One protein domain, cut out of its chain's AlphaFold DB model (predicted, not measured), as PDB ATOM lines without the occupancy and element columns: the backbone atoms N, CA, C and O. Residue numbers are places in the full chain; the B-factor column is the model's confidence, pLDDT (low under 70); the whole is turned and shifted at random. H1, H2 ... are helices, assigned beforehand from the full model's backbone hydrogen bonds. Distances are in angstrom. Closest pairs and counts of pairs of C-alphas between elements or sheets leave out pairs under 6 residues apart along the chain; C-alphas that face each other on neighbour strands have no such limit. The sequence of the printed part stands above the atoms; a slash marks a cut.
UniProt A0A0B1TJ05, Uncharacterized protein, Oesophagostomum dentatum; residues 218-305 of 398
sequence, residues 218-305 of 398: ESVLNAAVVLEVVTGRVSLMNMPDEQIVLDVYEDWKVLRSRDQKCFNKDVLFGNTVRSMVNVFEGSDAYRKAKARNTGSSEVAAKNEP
ATOM      1  N   GLU A 218      37.647  50.263  29.829       55.59
ATOM      2  CA  GLU A 218      36.784  49.385  29.042       55.59
ATOM      3  C   GLU A 218      36.107  48.277  29.862       55.59
ATOM      4  O   GLU A 218      35.093  47.745  29.415       55.59
ATOM      5  N   SER A 219      36.599  47.936  31.060       55.62
ATOM      6  CA  SER A 219      35.998  46.874  31.883       55.62
ATOM      7  C   SER A 219      35.597  47.339  33.283       55.62
ATOM      8  O   SER A 219      35.562  46.542  34.229       55.62
ATOM      9  N   VAL A 220      35.234  48.617  33.438       58.38
ATOM     10  CA  VAL A 220      34.485  49.048  34.622       58.38
ATOM     11  C   VAL A 220      33.144  48.339  34.569       58.38
ATOM     12  O   VAL A 220      32.348  48.540  33.654       58.38
ATOM     13  N   LEU A 221      32.927  47.457  35.537       65.38
ATOM     14  CA  LEU A 221      31.769  46.587  35.634       65.38
ATOM     15  C   LEU A 221      30.490  47.432  35.749       65.38
ATOM     16  O   LEU A 221      30.032  47.798  36.831       65.38
ATOM     17  N   ASN A 222      29.959  47.818  34.594       78.06
ATOM     18  CA  ASN A 222      28.867  48.762  34.478       78.06
ATOM     19  C   ASN A 222      27.564  48.035  34.819       78.06
ATOM     20  O   ASN A 222      27.289  46.945  34.312       78.06
ATOM     21  N   ALA A 223      26.730  48.647  35.662       77.69
ATOM     22  CA  ALA A 223      25.419  48.109  36.021       77.69
ATOM     23  C   ALA A 223      24.546  47.817  34.785       77.69
ATOM     24  O   ALA A 223      23.716  46.906  34.822       77.69
ATOM     25  N   ALA A 224      24.763  48.544  33.682       81.88
ATOM     26  CA  ALA A 224      24.130  48.271  32.396       81.88
ATOM     27  C   ALA A 224      24.451  46.861  31.870       81.88
ATOM     28  O   ALA A 224      23.538  46.148  31.464       81.88
ATOM     29  N   VAL A 225      25.708  46.417  31.965       82.00
ATOM     30  CA  VAL A 225      26.128  45.095  31.472       82.00
ATOM     31  C   VAL A 225      25.481  43.978  32.287       82.00
ATOM     32  O   VAL A 225      25.006  42.993  31.729       82.00
ATOM     33  N   VAL A 226      25.360  44.156  33.606       82.81
ATOM     34  CA  VAL A 226      24.653  43.195  34.470       82.81
ATOM     35  C   VAL A 226      23.183  43.068  34.056       82.81
ATOM     36  O   VAL A 226      22.660  41.958  33.972       82.81
ATOM     37  N   LEU A 227      22.512  44.187  33.757       83.00
ATOM     38  CA  LEU A 227      21.128  44.172  33.272       83.00
ATOM     39  C   LEU A 227      21.013  43.493  31.905       83.00
ATOM     40  O   LEU A 227      20.105  42.687  31.707       83.00
ATOM     41  N   GLU A 228      21.927  43.767  30.979       84.88
ATOM     42  CA  GLU A 228      21.931  43.149  29.653       84.88
ATOM     43  C   GLU A 228      22.111  41.630  29.722       84.88
ATOM     44  O   GLU A 228      21.354  40.898  29.077       84.88
ATOM     45  N   VAL A 229      23.020  41.152  30.573       86.44
ATOM     46  CA  VAL A 229      23.217  39.721  30.841       86.44
ATOM     47  C   VAL A 229      21.960  39.091  31.445       86.44
ATOM     48  O   VAL A 229      21.513  38.043  30.979       86.44
ATOM     49  N   VAL A 230      21.329  39.743  32.430       82.19
ATOM     50  CA  VAL A 230      20.067  39.270  33.041       82.19
ATOM     51  C   VAL A 230      18.931  39.208  32.019       82.19
ATOM     52  O   VAL A 230      18.107  38.295  32.056       82.19
ATOM     53  N   THR A 231      18.876  40.164  31.090       81.69
ATOM     54  CA  THR A 231      17.892  40.160  29.997       81.69
ATOM     55  C   THR A 231      18.222  39.166  28.879       81.69
ATOM     56  O   THR A 231      17.420  39.015  27.961       81.69
ATOM     57  N   GLY A 232      19.375  38.489  28.945       81.81
ATOM     58  CA  GLY A 232      19.839  37.546  27.928       81.81
ATOM     59  C   GLY A 232      20.315  38.206  26.630       81.81
ATOM     60  O   GLY A 232      20.418  37.524  25.616       81.81
ATOM     61  N   ARG A 233      20.583  39.521  26.635       84.06
ATOM     62  CA  ARG A 233      21.104  40.251  25.464       84.06
ATOM     63  C   ARG A 233      22.592  40.012  25.246       84.06
ATOM     64  O   ARG A 233      23.037  39.954  24.107       84.06
ATOM     65  N   VAL A 234      23.336  39.867  26.339       85.25
ATOM     66  CA  VAL A 234      24.766  39.552  26.330       85.25
ATOM     67  C   VAL A 234      24.945  38.141  26.876       85.25
ATOM     68  O   VAL A 234      24.461  37.818  27.963       85.25
ATOM     69  N   SER A 235      25.617  37.293  26.100       87.88
ATOM     70  CA  SER A 235      25.996  35.946  26.522       87.88
ATOM     71  C   SER A 235      27.363  36.016  27.191       87.88
ATOM     72  O   SER A 235      28.315  36.532  26.611       87.88
ATOM     73  N   LEU A 236      27.442  35.535  28.430       88.38
ATOM     74  CA  LEU A 236      28.716  35.388  29.120       88.38
ATOM     75  C   LEU A 236      29.407  34.124  28.622       88.38
ATOM     76  O   LEU A 236      28.763  33.086  28.480       88.38
ATOM     77  N   MET A 237      30.722  34.197  28.434       87.69
ATOM     78  CA  MET A 237      31.523  33.013  28.154       87.69
ATOM     79  C   MET A 237      31.336  31.992  29.287       87.69
ATOM     80  O   MET A 237      31.321  32.352  30.471       87.69
ATOM     81  N   ASN A 238      31.101  30.732  28.922       84.06
ATOM     82  CA  ASN A 238      31.049  29.642  29.888       84.06
ATOM     83  C   ASN A 238      32.459  29.299  30.354       84.06
ATOM     84  O   ASN A 238      33.424  29.416  29.598       84.06
ATOM     85  N   MET A 239      32.554  28.894  31.621       80.62
ATOM     86  CA  MET A 239      33.759  28.249  32.116       80.62
ATOM     87  C   MET A 239      34.011  27.016  31.235       80.62
ATOM     88  O   MET A 239      33.043  26.335  30.894       80.62
ATOM     89  N   PRO A 240      35.253  26.753  30.805       80.69
ATOM     90  CA  PRO A 240      35.552  25.519  30.094       80.69
ATOM     91  C   PRO A 240      35.200  24.316  30.980       80.69
ATOM     92  O   PRO A 240      35.622  24.267  32.131       80.69
ATOM     93  N   ASP A 241      34.478  23.336  30.433       83.31
ATOM     94  CA  ASP A 241      34.075  22.103  31.138       83.31
ATOM     95  C   ASP A 241      35.234  21.091  31.285       83.31
ATOM     96  O   ASP A 241      35.033  19.901  31.534       83.31
ATOM     97  N   GLU A 242      36.475  21.543  31.098       82.12
ATOM     98  CA  GLU A 242      37.663  20.712  31.257       82.12
ATOM     99  C   GLU A 242      37.940  20.485  32.748       82.12
ATOM    100  O   GLU A 242      38.009  21.427  33.540       82.12
ATOM    101  N   GLN A 243      38.151  19.228  33.142       82.06
ATOM    102  CA  GLN A 243      38.575  18.903  34.500       82.06
ATOM    103  C   GLN A 243      40.002  19.424  34.726       82.06
ATOM    104  O   GLN A 243      40.976  18.866  34.219       82.06
ATOM    105  N   ILE A 244      40.131  20.505  35.492       78.06
ATOM    106  CA  ILE A 244      41.431  21.062  35.864       78.06
ATOM    107  C   ILE A 244      41.928  20.330  37.110       78.06
ATOM    108  O   ILE A 244      41.414  20.525  38.211       78.06
ATOM    109  N   VAL A 245      42.946  19.487  36.939       84.44
ATOM    110  CA  VAL A 245      43.684  18.898  38.063       84.44
ATOM    111  C   VAL A 245      44.682  19.937  38.574       84.44
ATOM    112  O   VAL A 245      45.610  20.328  37.861       84.44
ATOM    113  N   LEU A 246      44.468  20.414  39.801       81.38
ATOM    114  CA  LEU A 246      45.357  21.354  40.486       81.38
ATOM    115  C   LEU A 246      46.492  20.587  41.175       81.38
ATOM    116  O   LEU A 246      46.483  20.413  42.391       81.38
ATOM    117  N   ASP A 247      47.455  20.109  40.390       87.75
ATOM    118  CA  ASP A 247      48.699  19.559  40.931       87.75
ATOM    119  C   ASP A 247      49.724  20.681  41.132       87.75
ATOM    120  O   ASP A 247      50.166  21.304  40.167       87.75
ATOM    121  N   VAL A 248      50.081  20.951  42.389       87.06
ATOM    122  CA  VAL A 248      51.018  22.017  42.787       87.06
ATOM    123  C   VAL A 248      52.461  21.689  42.376       87.06
ATOM    124  O   VAL A 248      53.282  22.601  42.271       87.06
ATOM    125  N   TYR A 249      52.776  20.415  42.127       90.62
ATOM    126  CA  TYR A 249      54.136  19.941  41.844       90.62
ATOM    127  C   TYR A 249      54.414  19.694  40.356       90.62
ATOM    128  O   TYR A 249      55.488  19.212  39.998       90.62
ATOM    129  N   GLU A 250      53.469  20.034  39.485       92.69
ATOM    130  CA  GLU A 250      53.634  19.907  38.040       92.69
ATOM    131  C   GLU A 250      54.676  20.901  37.481       92.69
ATOM    132  O   GLU A 250      54.985  21.928  38.091       92.69
ATOM    133  N   ASP A 251      55.193  20.636  36.276       95.31
ATOM    134  CA  ASP A 251      56.116  21.549  35.594       95.31
ATOM    135  C   ASP A 251      55.500  22.949  35.409       95.31
ATOM    136  O   ASP A 251      54.327  23.113  35.049       95.31
ATOM    137  N   TRP A 252      56.319  23.987  35.594       89.44
ATOM    138  CA  TRP A 252      55.885  25.386  35.582       89.44
ATOM    139  C   TRP A 252      55.212  25.779  34.262       89.44
ATOM    140  O   TRP A 252      54.324  26.633  34.240       89.44
ATOM    141  N   LYS A 253      55.614  25.152  33.147       94.25
ATOM    142  CA  LYS A 253      55.008  25.372  31.825       94.25
ATOM    143  C   LYS A 253      53.563  24.894  31.787       94.25
ATOM    144  O   LYS A 253      52.708  25.563  31.206       94.25
ATOM    145  N   VAL A 254      53.293  23.754  32.420       90.94
ATOM    146  CA  VAL A 254      51.953  23.173  32.512       90.94
ATOM    147  C   VAL A 254      51.091  24.020  33.439       90.94
ATOM    148  O   VAL A 254      49.982  24.390  33.055       90.94
ATOM    149  N   LEU A 255      51.625  24.412  34.600       89.25
ATOM    150  CA  LEU A 255      50.950  25.325  35.526       89.25
ATOM    151  C   LEU A 255      50.579  26.649  34.852       89.25
ATOM    152  O   LEU A 255      49.423  27.050  34.909       89.25
ATOM    153  N   ARG A 256      51.511  27.279  34.127       89.69
ATOM    154  CA  ARG A 256      51.258  28.526  33.385       89.69
ATOM    155  C   ARG A 256      50.179  28.358  32.310       89.69
ATOM    156  O   ARG A 256      49.340  29.237  32.143       89.69
ATOM    157  N   SER A 257      50.191  27.240  31.585       89.75
ATOM    158  CA  SER A 257      49.174  26.939  30.567       89.75
ATOM    159  C   SER A 257      47.783  26.751  31.187       89.75
ATOM    160  O   SER A 257      46.797  27.287  30.681       89.75
ATOM    161  N   ARG A 258      47.695  26.047  32.327       88.19
ATOM    162  CA  ARG A 258      46.450  25.890  33.100       88.19
ATOM    163  C   ARG A 258      45.959  27.236  33.642       88.19
ATOM    164  O   ARG A 258      44.774  27.541  33.524       88.19
ATOM    165  N   ASP A 259      46.867  28.051  34.167       88.31
ATOM    166  CA  ASP A 259      46.571  29.381  34.698       88.31
ATOM    167  C   ASP A 259      45.948  30.278  33.619       88.31
ATOM    168  O   ASP A 259      44.873  30.843  33.806       88.31
ATOM    169  N   GLN A 260      46.527  30.289  32.417       88.50
ATOM    170  CA  GLN A 260      46.006  31.071  31.294       88.50
ATOM    171  C   GLN A 260      44.590  30.649  30.860       88.50
ATOM    172  O   GLN A 260      43.811  31.489  30.404       88.50
ATOM    173  N   LYS A 261      44.230  29.368  31.025       85.69
ATOM    174  CA  LYS A 261      42.864  28.881  30.775       85.69
ATOM    175  C   LYS A 261      41.876  29.345  31.852       85.69
ATOM    176  O   LYS A 261      40.749  29.713  31.523       85.69
ATOM    177  N   CYS A 262      42.287  29.331  33.120       81.31
ATOM    178  CA  CYS A 262      41.415  29.636  34.262       81.31
ATOM    179  C   CYS A 262      41.245  31.144  34.497       81.31
ATOM    180  O   CYS A 262      40.165  31.598  34.877       81.31
ATOM    181  N   PHE A 263      42.300  31.921  34.249       86.06
ATOM    182  CA  PHE A 263      42.378  33.354  34.539       86.06
ATOM    183  C   PHE A 263      42.252  34.222  33.286       86.06
ATOM    184  O   PHE A 263      42.760  35.342  33.225       86.06
ATOM    185  N   ASN A 264      41.532  33.732  32.275       89.75
ATOM    186  CA  ASN A 264      41.167  34.563  31.141       89.75
ATOM    187  C   ASN A 264      40.208  35.682  31.594       89.75
ATOM    188  O   ASN A 264      39.285  35.449  32.381       89.75
ATOM    189  N   LYS A 265      40.409  36.897  31.071       88.56
ATOM    190  CA  LYS A 265      39.611  38.087  31.392       88.56
ATOM    191  C   LYS A 265      38.116  37.829  31.212       88.56
ATOM    192  O   LYS A 265      37.338  38.174  32.094       88.56
ATOM    193  N   ASP A 266      37.732  37.153  30.133       87.31
ATOM    194  CA  ASP A 266      36.328  36.859  29.825       87.31
ATOM    195  C   ASP A 266      35.694  35.895  30.835       87.31
ATOM    196  O   ASP A 266      34.536  36.058  31.229       87.31
ATOM    197  N   VAL A 267      36.468  34.910  31.302       87.75
ATOM    198  CA  VAL A 267      36.028  33.924  32.299       87.75
ATOM    199  C   VAL A 267      35.902  34.583  33.671       87.75
ATOM    200  O   VAL A 267      34.884  34.420  34.345       87.75
ATOM    201  N   LEU A 268      36.891  35.387  34.073       88.12
ATOM    202  CA  LEU A 268      36.857  36.145  35.326       88.12
ATOM    203  C   LEU A 268      35.709  37.158  35.340       88.12
ATOM    204  O   LEU A 268      34.964  37.238  36.323       88.12
ATOM    205  N   PHE A 269      35.519  37.887  34.240       88.38
ATOM    206  CA  PHE A 269      34.398  38.802  34.062       88.38
ATOM    207  C   PHE A 269      33.063  38.058  34.154       88.38
ATOM    208  O   PHE A 269      32.192  38.436  34.942       88.38
ATOM    209  N   GLY A 270      32.927  36.944  33.428       88.88
ATOM    210  CA  GLY A 270      31.745  36.090  33.462       88.88
ATOM    211  C   GLY A 270      31.422  35.584  34.868       88.88
ATOM    212  O   GLY A 270      30.286  35.724  35.322       88.88
ATOM    213  N   ASN A 271      32.411  35.071  35.597       87.75
ATOM    214  CA  ASN A 271      32.245  34.590  36.972       87.75
ATOM    215  C   ASN A 271      31.848  35.714  37.937       87.75
ATOM    216  O   ASN A 271      31.001  35.518  38.817       87.75
ATOM    217  N   THR A 272      32.407  36.907  37.740       88.25
ATOM    218  CA  THR A 272      32.102  38.091  38.546       88.25
ATOM    219  C   THR A 272      30.662  38.556  38.316       88.25
ATOM    220  O   THR A 272      29.914  38.766  39.277       88.25
ATOM    221  N   VAL A 273      30.225  38.642  37.054       88.12
ATOM    222  CA  VAL A 273      28.845  39.009  36.709       88.12
ATOM    223  C   VAL A 273      27.859  37.938  37.179       88.12
ATOM    224  O   VAL A 273      26.862  38.291  37.808       88.12
ATOM    225  N   ARG A 274      28.139  36.642  36.972       85.88
ATOM    226  CA  ARG A 274      27.298  35.536  37.482       85.88
ATOM    227  C   ARG A 274      27.147  35.601  38.997       85.88
ATOM    228  O   ARG A 274      26.035  35.475  39.499       85.88
ATOM    229  N   SER A 275      28.236  35.855  39.723       85.06
ATOM    230  CA  SER A 275      28.206  35.993  41.183       85.06
ATOM    231  C   SER A 275      27.338  37.172  41.618       85.06
ATOM    232  O   SER A 275      26.517  37.032  42.523       85.06
ATOM    233  N   MET A 276      27.447  38.317  40.938       84.19
ATOM    234  CA  MET A 276      26.574  39.462  41.194       84.19
ATOM    235  C   MET A 276      25.108  39.141  40.910       84.19
ATOM    236  O   MET A 276      24.263  39.369  41.775       84.19
ATOM    237  N   VAL A 277      24.801  38.568  39.745       82.56
ATOM    238  CA  VAL A 277      23.435  38.172  39.383       82.56
ATOM    239  C   VAL A 277      22.870  37.193  40.410       82.56
ATOM    240  O   VAL A 277      21.784  37.443  40.923       82.56
ATOM    241  N   ASN A 278      23.626  36.168  40.812       80.50
ATOM    242  CA  ASN A 278      23.216  35.201  41.835       80.50
ATOM    243  C   ASN A 278      22.931  35.862  43.195       80.50
ATOM    244  O   ASN A 278      21.940  35.527  43.852       80.50
ATOM    245  N   VAL A 279      23.743  36.841  43.612       76.12
ATOM    246  CA  VAL A 279      23.482  37.630  44.832       76.12
ATOM    247  C   VAL A 279      22.166  38.410  44.712       76.12
ATOM    248  O   VAL A 279      21.416  38.510  45.691       76.12
ATOM    249  N   PHE A 280      21.839  38.919  43.522       67.38
ATOM    250  CA  PHE A 280      20.573  39.607  43.264       67.38
ATOM    251  C   PHE A 280      19.379  38.654  43.095       67.38
ATOM    252  O   PHE A 280      18.282  39.025  43.520       67.38
ATOM    253  N   GLU A 281      19.553  37.436  42.570       64.94
ATOM    254  CA  GLU A 281      18.470  36.455  42.382       64.94
ATOM    255  C   GLU A 281      17.829  36.027  43.712       64.94
ATOM    256  O   GLU A 281      16.620  35.779  43.779       64.94
ATOM    257  N   GLY A 282      18.611  36.022  44.798       60.94
ATOM    258  CA  GLY A 282      18.115  35.798  46.158       60.94
ATOM    259  C   GLY A 282      17.249  36.937  46.716       60.94
ATOM    260  O   GLY A 282      16.611  36.769  47.759       60.94
ATOM    261  N   SER A 283      17.203  38.095  46.050       62.75
ATOM    262  CA  SER A 283      16.368  39.223  46.459       62.75
ATOM    263  C   SER A 283      14.942  39.090  45.903       62.75
ATOM    264  O   SER A 283      14.717  38.887  44.709       62.75
ATOM    265  N   ASP A 284      13.938  39.277  46.765       59.50
ATOM    266  CA  ASP A 284      12.520  39.259  46.365       59.50
ATOM    267  C   ASP A 284      12.192  40.293  45.264       59.50
ATOM    268  O   ASP A 284      11.192  40.160  44.556       59.50
ATOM    269  N   ALA A 285      13.024  41.329  45.115       61.62
ATOM    270  CA  ALA A 285      12.908  42.350  44.078       61.62
ATOM    271  C   ALA A 285      13.235  41.798  42.682       61.62
ATOM    272  O   ALA A 285      12.486  42.058  41.739       61.62
ATOM    273  N   TYR A 286      14.286  40.985  42.560       63.06
ATOM    274  CA  TYR A 286      14.678  40.367  41.295       63.06
ATOM    275  C   TYR A 286      13.642  39.346  40.818       63.06
ATOM    276  O   TYR A 286      13.222  39.380  39.663       63.06
ATOM    277  N   ARG A 287      13.122  38.504  41.721       63.59
ATOM    278  CA  ARG A 287      12.033  37.561  41.398       63.59
ATOM    279  C   ARG A 287      10.783  38.268  40.868       63.59
ATOM    280  O   ARG A 287      10.168  37.798  39.916       63.59
ATOM    281  N   LYS A 288      10.428  39.419  41.450       64.50
ATOM    282  CA  LYS A 288       9.306  40.249  40.982       64.50
ATOM    283  C   LYS A 288       9.593  40.938  39.646       64.50
ATOM    284  O   LYS A 288       8.666  41.093  38.859       64.50
ATOM    285  N   ALA A 289      10.835  41.349  39.388       63.16
ATOM    286  CA  ALA A 289      11.237  41.936  38.111       63.16
ATOM    287  C   ALA A 289      11.244  40.888  36.982       63.16
ATOM    288  O   ALA A 289      10.662  41.127  35.926       63.16
ATOM    289  N   LYS A 290      11.794  39.696  37.240       63.38
ATOM    290  CA  LYS A 290      11.792  38.561  36.304       63.38
ATOM    291  C   LYS A 290      10.362  38.139  35.953       63.38
ATOM    292  O   LYS A 290      10.039  38.057  34.777       63.38
ATOM    293  N   ALA A 291       9.478  38.019  36.950       63.91
ATOM    294  CA  ALA A 291       8.064  37.685  36.745       63.91
ATOM    295  C   ALA A 291       7.276  38.719  35.914       63.91
ATOM    296  O   ALA A 291       6.262  38.372  35.313       63.91
ATOM    297  N   ARG A 292       7.715  39.986  35.877       62.22
ATOM    298  CA  ARG A 292       7.100  41.032  35.038       62.22
ATOM    299  C   ARG A 292       7.575  40.983  33.584       62.22
ATOM    300  O   ARG A 292       6.813  41.372  32.710       62.22
ATOM    301  N   ASN A 293       8.789  40.488  33.331       59.09
ATOM    302  CA  ASN A 293       9.387  40.428  31.992       59.09
ATOM    303  C   ASN A 293       9.234  39.063  31.298       59.09
ATOM    304  O   ASN A 293       9.420  38.974  30.088       59.09
ATOM    305  N   THR A 294       8.841  38.004  32.011       54.56
ATOM    306  CA  THR A 294       8.584  36.659  31.450       54.56
ATOM    307  C   THR A 294       7.323  36.555  30.579       54.56
ATOM    308  O   THR A 294       6.914  35.455  30.230       54.56
ATOM    309  N   GLY A 295       6.706  37.677  30.200       51.03
ATOM    310  CA  GLY A 295       5.620  37.689  29.221       51.03
ATOM    311  C   GLY A 295       6.078  37.558  27.762       51.03
ATOM    312  O   GLY A 295       5.227  37.355  26.904       51.03
ATOM    313  N   SER A 296       7.377  37.699  27.448       48.25
ATOM    314  CA  SER A 296       7.788  37.866  26.042       48.25
ATOM    315  C   SER A 296       9.256  37.548  25.703       48.25
ATOM    316  O   SER A 296       9.862  38.289  24.932       48.25
ATOM    317  N   SER A 297       9.879  36.495  26.246       44.00
ATOM    318  CA  SER A 297      11.182  36.054  25.708       44.00
ATOM    319  C   SER A 297      11.505  34.591  26.016       44.00
ATOM    320  O   SER A 297      11.781  34.220  27.154       44.00
ATOM    321  N   GLU A 298      11.516  33.786  24.957       51.38
ATOM    322  CA  GLU A 298      11.910  32.371  24.887       51.38
ATOM    323  C   GLU A 298      13.445  32.162  24.919       51.38
ATOM    324  O   GLU A 298      13.930  31.042  24.799       51.38
ATOM    325  N   VAL A 299      14.245  33.223  25.099       51.03
ATOM    326  CA  VAL A 299      15.717  33.183  24.931       51.03
ATOM    327  C   VAL A 299      16.473  32.913  26.248       51.03
ATOM    328  O   VAL A 299      17.692  32.769  26.265       51.03
ATOM    329  N   ALA A 300      15.768  32.763  27.372       50.31
ATOM    330  CA  ALA A 300      16.367  32.578  28.701       50.31
ATOM    331  C   ALA A 300      17.080  31.220  28.928       50.31
ATOM    332  O   ALA A 300      17.592  30.984  30.018       50.31
ATOM    333  N   ALA A 301      17.122  30.329  27.934       49.22
ATOM    334  CA  ALA A 301      17.573  28.946  28.099       49.22
ATOM    335  C   ALA A 301      19.096  28.719  27.987       49.22
ATOM    336  O   ALA A 301      19.537  27.596  28.192       49.22
ATOM    337  N   LYS A 302      19.911  29.732  27.653       51.78
ATOM    338  CA  LYS A 302      21.359  29.526  27.405       51.78
ATOM    339  C   LYS A 302      22.295  29.928  28.542       51.78
ATOM    340  O   LYS A 302      23.459  29.550  28.518       51.78
ATOM    341  N   ASN A 303      21.810  30.679  29.525       52.34
ATOM    342  CA  ASN A 303      22.614  31.043  30.686       52.34
ATOM    343  C   ASN A 303      22.228  30.100  31.818       52.34
ATOM    344  O   ASN A 303      21.292  30.389  32.569       52.34
ATOM    345  N   GLU A 304      22.902  28.952  31.904       54.34
ATOM    346  CA  GLU A 304      22.722  28.073  33.053       54.34
ATOM    347  C   GLU A 304      23.061  28.859  34.326       54.34
ATOM    348  O   GLU A 304      24.145  29.454  34.420       54.34
ATOM    349  N   PRO A 305      22.126  28.942  35.291       55.62
ATOM    350  CA  PRO A 305      22.427  29.554  36.568       55.62
ATOM    351  C   PRO A 305      23.579  28.768  37.182       55.62
ATOM    352  O   PRO A 305      23.522  27.544  37.250       55.62
TER     353      PRO A 305
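AT A GLANCE: This is residues 218 to 305 of the 398 residues of an uncharacterized protein of Oesophagostomum dentatum (UniProt A0A0B1TJ05). The model is a long, loose row of helices: H2 and H3 follow one another along the longest axis, H1 is set crosswise on H3, and H4 turns off at the last end of H3 to make a corner. A long stretch without a named element, residues 231 to 251, runs from H1 to the far end of the domain where H2 begins; there residues 248 to 254 stick out, and after H4 the tail of residues 294 to 305 folds back. The printed part has 88 residues with four named helices, in the order H1, H2, H3, H4, and no named strand; the class is all helix. The whole is loose, with a radius of gyration of the C-alphas of 16.6 A, and elongated, with spans of 53 by 27 by 21 A.

IN THESE COORDINATES: H1 is residues 223 to 230, 10.8 A from first to last C-alpha, and begins with C-alpha 223 at (25.419, 48.109, 36.021). H2 is residues 252 to 262, 15.1 A long, with C-alpha 252 at (55.885, 25.386, 35.582). H3, the longest helix, is residues 265 to 281, 23.9 A long. H4 is residues 284 to 293, 14.8 A long, and ends with C-alpha 293 at (9.387, 40.428, 31.992).

HOW THE PARTS SIT: H1 touches H3, which takes part with residues 273 to 277 alone; the closest C-alphas, those of Val 226 and Val 273, are 6.3 A apart. The lines of H1 and H3 are about perpendicular, at 81 degrees. H1 is apart from H2. H2 and H3 meet only through their link, which is tight, with 2 residues. H3 and H4 are also joined by a tight link of 2 residues and are close but not clearly touching; their closest C-alphas, those of Phe 280 and Tyr 286, are 6.3 A apart. The lines of H3 and H4 are about perpendicular, at 78 degrees. H4 is apart from H1 and from H2. In H1, H2, H3 and H4 every O i to N i+4 pair is within hydrogen-bond range.

THE WHOLE: The two C-alphas farthest apart are those of Asp 251 and Gly 295, at 53.4 A. The first and last printed C-alphas, those of Glu 218 and Pro 305, are 25.6 A apart. The printed part has no cut. The link from H1 to H2 is long, with 21 residues. Residues 248 to 254 stand free, of which 252 to 254 belong to H2. The mean pLDDT of the printed part is 76.1, and 30 residues are under 70, namely residues 218 to 221 and 280 to 305; the mean pLDDT of H4 is 62.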